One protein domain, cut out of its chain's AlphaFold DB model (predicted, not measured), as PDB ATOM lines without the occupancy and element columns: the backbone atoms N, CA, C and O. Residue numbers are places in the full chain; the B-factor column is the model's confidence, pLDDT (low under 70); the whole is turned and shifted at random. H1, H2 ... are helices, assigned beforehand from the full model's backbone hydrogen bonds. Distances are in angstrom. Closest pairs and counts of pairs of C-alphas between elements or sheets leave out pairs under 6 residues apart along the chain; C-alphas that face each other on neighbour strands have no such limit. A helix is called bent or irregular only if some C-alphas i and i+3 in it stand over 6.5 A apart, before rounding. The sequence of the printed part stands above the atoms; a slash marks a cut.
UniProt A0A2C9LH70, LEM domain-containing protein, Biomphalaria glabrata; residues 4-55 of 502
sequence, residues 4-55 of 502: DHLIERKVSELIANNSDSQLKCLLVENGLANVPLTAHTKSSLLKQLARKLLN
ATOM      1  N   ASP A   4     170.914 168.400  74.775       80.50
ATOM      2  CA  ASP A   4     171.218 167.022  75.164       80.50
ATOM      3  C   ASP A   4     171.149 166.060  73.964       80.50
ATOM      4  O   ASP A   4     172.016 165.199  73.826       80.50
ATOM      5  N   HIS A   5     170.239 166.274  73.005       85.81
ATOM      6  CA  HIS A   5     170.206 165.488  71.762       85.81
ATOM      7  C   HIS A   5     171.459 165.724  70.889       85.81
ATOM      8  O   HIS A   5     171.925 164.809  70.200       85.81
ATOM      9  N   LEU A   6     172.039 166.931  70.901       86.25
ATOM     10  CA  LEU A   6     173.304 167.201  70.206       86.25
ATOM     11  C   LEU A   6     174.483 166.493  70.898       86.25
ATOM     12  O   LEU A   6     175.330 165.902  70.223       86.25
ATOM     13  N   ILE A   7     174.503 166.495  72.233       87.69
ATOM     14  CA  ILE A   7     175.513 165.802  73.045       87.69
ATOM     15  C   ILE A   7     175.432 164.284  72.837       87.69
ATOM     16  O   ILE A   7     176.459 163.655  72.590       87.69
ATOM     17  N   GLU A   8     174.244 163.676  72.871       88.19
ATOM     18  CA  GLU A   8     174.086 162.222  72.699       88.19
ATOM     19  C   GLU A   8     174.407 161.746  71.277       88.19
ATOM     20  O   GLU A   8     175.034 160.694  71.105       88.19
ATOM     21  N   ARG A   9     174.105 162.564  70.258       89.38
ATOM     22  CA  ARG A   9     174.599 162.333  68.895       89.38
ATOM     23  C   ARG A   9     176.129 162.340  68.860       89.38
ATOM     24  O   ARG A   9     176.724 161.436  68.277       89.38
ATOM     25  N   LYS A  10     176.779 163.303  69.525       86.94
ATOM     26  CA  LYS A  10     178.246 163.395  69.535       86.94
ATOM     27  C   LYS A  10     178.918 162.277  70.335       86.94
ATOM     28  O   LYS A  10     179.956 161.779  69.912       86.94
ATOM     29  N   VAL A  11     178.308 161.819  71.430       89.69
ATOM     30  CA  VAL A  11     178.746 160.613  72.158       89.69
ATOM     31  C   VAL A  11     178.658 159.373  71.265       89.69
ATOM     32  O   VAL A  11     179.597 158.581  71.237       89.69
ATOM     33  N   SER A  12     177.580 159.232  70.491       87.94
ATOM     34  CA  SER A  12     177.413 158.122  69.544       87.94
ATOM     35  C   SER A  12     178.480 158.140  68.440       87.94
ATOM     36  O   SER A  12     179.092 157.111  68.166       87.94
ATOM     37  N   GLU A  13     178.782 159.313  67.870       88.50
ATOM     38  CA  GLU A  13     179.882 159.492  66.904       88.50
ATOM     39  C   GLU A  13     181.258 159.145  67.506       88.50
ATOM     40  O   GLU A  13     182.076 158.503  66.849       88.50
ATOM     41  N   LEU A  14     181.522 159.538  68.758       86.44
ATOM     42  CA  LEU A  14     182.784 159.231  69.442       86.44
ATOM     43  C   LEU A  14     182.965 157.724  69.664       86.44
ATOM     44  O   LEU A  14     184.066 157.223  69.443       86.44
ATOM     45  N   ILE A  15     181.904 157.013  70.060       87.25
ATOM     46  CA  ILE A  15     181.920 155.555  70.273       87.25
ATOM     47  C   ILE A  15     182.065 154.796  68.947       87.25
ATOM     48  O   ILE A  15     182.776 153.798  68.901       87.25
ATOM     49  N   ALA A  16     181.419 155.257  67.872       86.75
ATOM     50  CA  ALA A  16     181.481 154.596  66.568       86.75
ATOM     51  C   ALA A  16     182.857 154.727  65.887       86.75
ATOM     52  O   ALA A  16     183.304 153.797  65.221       86.75
ATOM     53  N   ASN A  17     183.531 155.870  66.060       84.12
ATOM     54  CA  ASN A  17     184.737 156.209  65.298       84.12
ATOM     55  C   ASN A  17     186.065 155.931  66.029       84.12
ATOM     56  O   ASN A  17     187.123 156.143  65.441       84.12
ATOM     57  N   ASN A  18     186.046 155.503  67.298       86.75
ATOM     58  CA  ASN A  18     187.258 155.352  68.114       86.75
ATOM     59  C   ASN A  18     187.254 154.057  68.930       86.75
ATOM     60  O   ASN A  18     186.278 153.728  69.599       86.75
ATOM     61  N   SER A  19     188.399 153.376  68.968       85.00
ATOM     62  CA  SER A  19     188.650 152.293  69.925       85.00
ATOM     63  C   SER A  19     188.777 152.815  71.364       85.00
ATOM     64  O   SER A  19     189.146 153.969  71.597       85.00
ATOM     65  N   ASP A  20     188.573 151.946  72.359       79.38
ATOM     66  CA  ASP A  20     188.697 152.307  73.782       79.38
ATOM     67  C   ASP A  20     190.100 152.809  74.176       79.38
ATOM     68  O   ASP A  20     190.238 153.526  75.168       79.38
ATOM     69  N   SER A  21     191.139 152.484  73.400       78.94
ATOM     70  CA  SER A  21     192.483 153.058  73.559       78.94
ATOM     71  C   SER A  21     192.563 154.495  73.031       78.94
ATOM     72  O   SER A  21     193.109 155.359  73.710       78.94
ATOM     73  N   GLN A  22     191.964 154.784  71.872       82.06
ATOM     74  CA  GLN A  22     191.902 156.142  71.311       82.06
ATOM     75  C   GLN A  22     191.021 157.066  72.163       82.06
ATOM     76  O   GLN A  22     191.401 158.206  72.420       82.06
ATOM     77  N   LEU A  23     189.897 156.565  72.690       83.75
ATOM     78  CA  LEU A  23     189.054 157.315  73.629       83.75
ATOM     79  C   LEU A  23     189.808 157.693  74.914       83.75
ATOM     80  O   LEU A  23     189.602 158.786  75.436       83.75
ATOM     81  N   LYS A  24     190.714 156.836  75.410       81.19
ATOM     82  CA  LYS A  24     191.592 157.179  76.542       81.19
ATOM     83  C   LYS A  24     192.570 158.301  76.184       81.19
ATOM     84  O   LYS A  24     192.704 159.222  76.984       81.19
ATOM     85  N   CYS A  25     193.193 158.272  75.003       80.75
ATOM     86  CA  CYS A  25     194.058 159.367  74.545       80.75
ATOM     87  C   CYS A  25     193.289 160.693  74.448       80.75
ATOM     88  O   CYS A  25     193.698 161.672  75.066       80.75
ATOM     89  N   LEU A  26     192.119 160.700  73.798       81.00
ATOM     90  CA  LEU A  26     191.271 161.893  73.669       81.00
ATOM     91  C   LEU A  26     190.829 162.463  75.030       81.00
ATOM     92  O   LEU A  26     190.759 163.681  75.198       81.00
ATOM     93  N   LEU A  27     190.551 161.607  76.021       83.31
ATOM     94  CA  LEU A  27     190.247 162.041  77.390       83.31
ATOM     95  C   LEU A  27     191.465 162.675  78.081       83.31
ATOM     96  O   LEU A  27     191.299 163.675  78.777       83.31
ATOM     97  N   VAL A  28     192.673 162.140  77.878       82.06
ATOM     98  CA  VAL A  28     193.917 162.721  78.413       82.06
ATOM     99  C   VAL A  28     194.214 164.074  77.761       82.06
ATOM    100  O   VAL A  28     194.431 165.050  78.475       82.06
ATOM    101  N   GLU A  29     194.127 164.163  76.432       81.75
ATOM    102  CA  GLU A  29     194.316 165.400  75.656       81.75
ATOM    103  C   GLU A  29     193.334 166.513  76.065       81.75
ATOM    104  O   GLU A  29     193.689 167.688  76.066       81.75
ATOM    105  N   ASN A  30     192.115 166.153  76.485       79.06
ATOM    106  CA  ASN A  30     191.090 167.091  76.957       79.06
ATOM    107  C   ASN A  30     191.077 167.283  78.493       79.06
ATOM    108  O   ASN A  30     190.121 167.846  79.045       79.06
ATOM    109  N   GLY A  31     192.121 166.835  79.200       76.75
ATOM    110  CA  GLY A  31     192.319 167.077  80.636       76.75
ATOM    111  C   GLY A  31     191.405 166.278  81.575       76.75
ATOM    112  O   GLY A  31     191.223 166.665  82.724       76.75
ATOM    113  N   LEU A  32     190.818 165.171  81.113       77.50
ATOM    114  CA  LEU A  32     189.922 164.283  81.876       77.50
ATOM    115  C   LEU A  32     190.645 163.010  82.379       77.50
ATOM    116  O   LEU A  32     190.021 161.982  82.638       77.50
ATOM    117  N   ALA A  33     191.974 163.071  82.518       62.03
ATOM    118  CA  ALA A  33     192.873 161.922  82.699       62.03
ATOM    119  C   ALA A  33     192.727 161.134  84.022       62.03
ATOM    120  O   ALA A  33     193.226 160.014  84.125       62.03
ATOM    121  N   ASN A  34     192.070 161.693  85.042       60.50
ATOM    122  CA  ASN A  34     192.154 161.197  86.425       60.50
ATOM    123  C   ASN A  34     191.168 160.065  86.783       60.50
ATOM    124  O   ASN A  34     191.126 159.642  87.939       60.50
ATOM    125  N   VAL A  35     190.360 159.573  85.837       65.44
ATOM    126  CA  VAL A  35     189.324 158.555  86.098       65.44
ATOM    127  C   VAL A  35     189.493 157.357  85.154       65.44
ATOM    128  O   VAL A  35     189.512 157.545  83.937       65.44
ATOM    129  N   PRO A  36     189.568 156.108  85.661       66.19
ATOM    130  CA  PRO A  36     189.656 154.934  84.800       66.19
ATOM    131  C   PRO A  36     188.382 154.776  83.960       66.19
ATOM    132  O   PRO A  36     187.263 154.886  84.470       66.19
ATOM    133  N   LEU A  37     188.552 154.470  82.670       69.50
ATOM    134  CA  LEU A  37     187.455 154.224  81.731       69.50
ATOM    135  C   LEU A  37     186.843 152.832  81.977       69.50
ATOM    136  O   LEU A  37     187.197 151.853  81.324       69.50
ATOM    137  N   THR A  38     185.951 152.750  82.962       73.19
ATOM    138  CA  THR A  38     185.184 151.550  83.334       73.19
ATOM    139  C   THR A  38     183.773 151.620  82.749       73.19
ATOM    140  O   THR A  38     183.304 152.703  82.398       73.19
ATOM    141  N   ALA A  39     183.050 150.498  82.700       68.12
ATOM    142  CA  ALA A  39     181.668 150.465  82.204       68.12
ATOM    143  C   ALA A  39     180.742 151.488  82.904       68.12
ATOM    144  O   ALA A  39     179.903 152.104  82.251       68.12
ATOM    145  N   HIS A  40     180.943 151.731  84.205       62.97
ATOM    146  CA  HIS A  40     180.147 152.685  84.985       62.97
ATOM    147  C   HIS A  40     180.549 154.156  84.777       62.97
ATOM    148  O   HIS A  40     179.710 155.041  84.931       62.97
ATOM    149  N   THR A  41     181.803 154.443  84.407       76.62
ATOM    150  CA  THR A  41     182.305 155.821  84.213       76.62
ATOM    151  C   THR A  41     182.286 156.277  82.750       76.62
ATOM    152  O   THR A  41     182.186 157.478  82.492       76.62
ATOM    153  N   LYS A  42     182.305 155.341  81.786       80.75
ATOM    154  CA  LYS A  42     182.369 155.598  80.332       80.75
ATOM    155  C   LYS A  42     181.289 156.563  79.833       80.75
ATOM    156  O   LYS A  42     181.611 157.499  79.111       80.75
ATOM    157  N   SER A  43     180.034 156.396  80.257       79.38
ATOM    158  CA  SER A  43     178.926 157.270  79.826       79.38
ATOM    159  C   SER A  43     179.101 158.728  80.290       79.38
ATOM    160  O   SER A  43     178.941 159.655  79.497       79.38
ATOM    161  N   SER A  44     179.506 158.943  81.547       82.56
ATOM    162  CA  SER A  44     179.703 160.293  82.102       82.56
ATOM    163  C   SER A  44     180.899 161.007  81.464       82.56
ATOM    164  O   SER A  44     180.772 162.141  80.997       82.56
ATOM    165  N   LEU A  45     182.037 160.311  81.349       84.19
ATOM    166  CA  LEU A  45     183.263 160.854  80.754       84.19
ATOM    167  C   LEU A  45     183.078 161.205  79.271       84.19
ATOM    168  O   LEU A  45     183.532 162.258  78.832       84.19
ATOM    169  N   LEU A  46     182.364 160.374  78.503       87.12
ATOM    170  CA  LEU A  46     182.070 160.677  77.100       87.12
ATOM    171  C   LEU A  46     181.085 161.843  76.949       87.12
ATOM    172  O   LEU A  46     181.276 162.659  76.051       87.12
ATOM    173  N   LYS A  47     180.089 161.993  77.837       87.88
ATOM    174  CA  LYS A  47     179.217 163.186  77.849       87.88
ATOM    175  C   LYS A  47     179.989 164.464  78.212       87.88
ATOM    176  O   LYS A  47     179.731 165.508  77.617       87.88
ATOM    177  N   GLN A  48     180.968 164.398  79.121       85.81
ATOM    178  CA  GLN A  48     181.870 165.523  79.419       85.81
ATOM    179  C   GLN A  48     182.795 165.860  78.238       85.81
ATOM    180  O   GLN A  48     182.903 167.028  77.864       85.81
ATOM    181  N   LEU A  49     183.403 164.852  77.603       86.44
ATOM    182  CA  LEU A  49     184.239 165.026  76.411       86.44
ATOM    183  C   LEU A  49     183.439 165.626  75.244       86.44
ATOM    184  O   LEU A  49     183.890 166.580  74.618       86.44
ATOM    185  N   ALA A  50     182.224 165.130  74.992       87.31
ATOM    186  CA  ALA A  50     181.332 165.659  73.963       87.31
ATOM    187  C   ALA A  50     180.958 167.132  74.208       87.31
ATOM    188  O   ALA A  50     180.959 167.916  73.263       87.31
ATOM    189  N   ARG A  51     180.695 167.537  75.461       86.81
ATOM    190  CA  ARG A  51     180.442 168.947  75.817       86.81
ATOM    191  C   ARG A  51     181.659 169.840  75.553       86.81
ATOM    192  O   ARG A  51     181.493 170.895  74.943       86.81
ATOM    193  N   LYS A  52     182.871 169.393  75.921       85.44
ATOM    194  CA  LYS A  52     184.125 170.108  75.606       85.44
ATOM    195  C   LYS A  52     184.342 170.244  74.093       85.44
ATOM    196  O   LYS A  52     184.550 171.352  73.619       85.44
ATOM    197  N   LEU A  53     184.210 169.158  73.329       83.38
ATOM    198  CA  LEU A  53     184.402 169.160  71.868       83.38
ATOM    199  C   LEU A  53     183.340 169.965  71.093       83.38
ATOM    200  O   LEU A  53     183.560 170.305  69.934       83.38
ATOM    201  N   LEU A  54     182.194 170.264  71.711       85.50
ATOM    202  CA  LEU A  54     181.155 171.142  71.164       85.50
ATOM    203  C   LEU A  54     181.285 172.604  71.644       85.50
ATOM    204  O   LEU A  54     180.424 173.416  71.312       85.50
ATOM    205  N   ASN A  55     182.328 172.948  72.414       78.44
ATOM    206  CA  ASN A  55     182.532 174.261  73.046       78.44
ATOM    207  C   ASN A  55     181.336 174.746  73.896       78.44
ATOM    208  O   ASN A  55     181.116 175.947  74.056       78.44
TER     209      ASN A  55
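This is residues 4 to 55 of the 502 residues of the protein "LEM domain-containing protein" of Biomphalaria glabrata (UniProt A0A2C9LH70). Three helices make a small triangle of steeply set rods: H1 crosses H3, and H2 stands to one side, close to both of them but joined to neither by clear contact. A loop of residues 30 to 38 leads from the end of H2 back to the beginning of H3. The printed part has 52 residues, with three named helices in the order H1, H2, H3 and no named strand; the class is all helix. The whole is compact, with a radius of gyration of the C-alphas of 10.0 A, and the C-alphas span 26 by 20 by 19 A along their three main axes.

H1 is residues 4 to 17, and its first C-alpha, of Asp 4, is at (171.218, 167.022, 75.164). It measures 19.9 A from first to last C-alpha. After a tight link of 2 residues comes H2, residues 20 to 29, whose first C-alpha, of Asp 20, is at (188.697, 152.307, 73.782). H2 measures 14.4 A. A short link of 9 residues leads on to H3, residues 39 to 53, the longest helix with 15 residues, which measures 21.5 A and has its last C-alpha, of Leu 53, at (184.402, 169.160, 71.868). H3 is irregular: C-alphas 40 and 43 are 7.0 A apart, and its line is a rough one.

H1 and H3 touch, with 10 pairs of C-alphas within 8 A; the closest are those of Lys 10 and Ala 50, 5.9 A apart. H3 touches H1 with residues 46 to 51 alone. The lines of H1 and H3 are about perpendicular at 72 degrees, only just past a steep tilt. H1 and H2 are close but not clearly touching, with the C-alphas of Leu 14 and Leu 23 closest at 7.8 A; they run opposite ways at a steep tilt of 59 degrees. H2 and H3 are also close but not clearly touching, with the C-alphas of Leu 27 and Leu 49 closest at 6.8 A; they run the same way at a steep tilt of 48 degrees. In H1 and H2 every O i to N i+4 pair is within hydrogen-bond range, and in H3 9 of 11 are.

The two C-alphas farthest apart are those of His 5 and Asn 34, at 26.7 A, and the first and last printed C-alphas, of Asp 4 and Asn 55, are 13.6 A apart. The printed part has no cut, and neither link is long. The mean pLDDT of the printed part is 81.2. Confidence is low, under 70, at residues 33 to 37 and 39 to 40, of which 39 and 40 belong to H3.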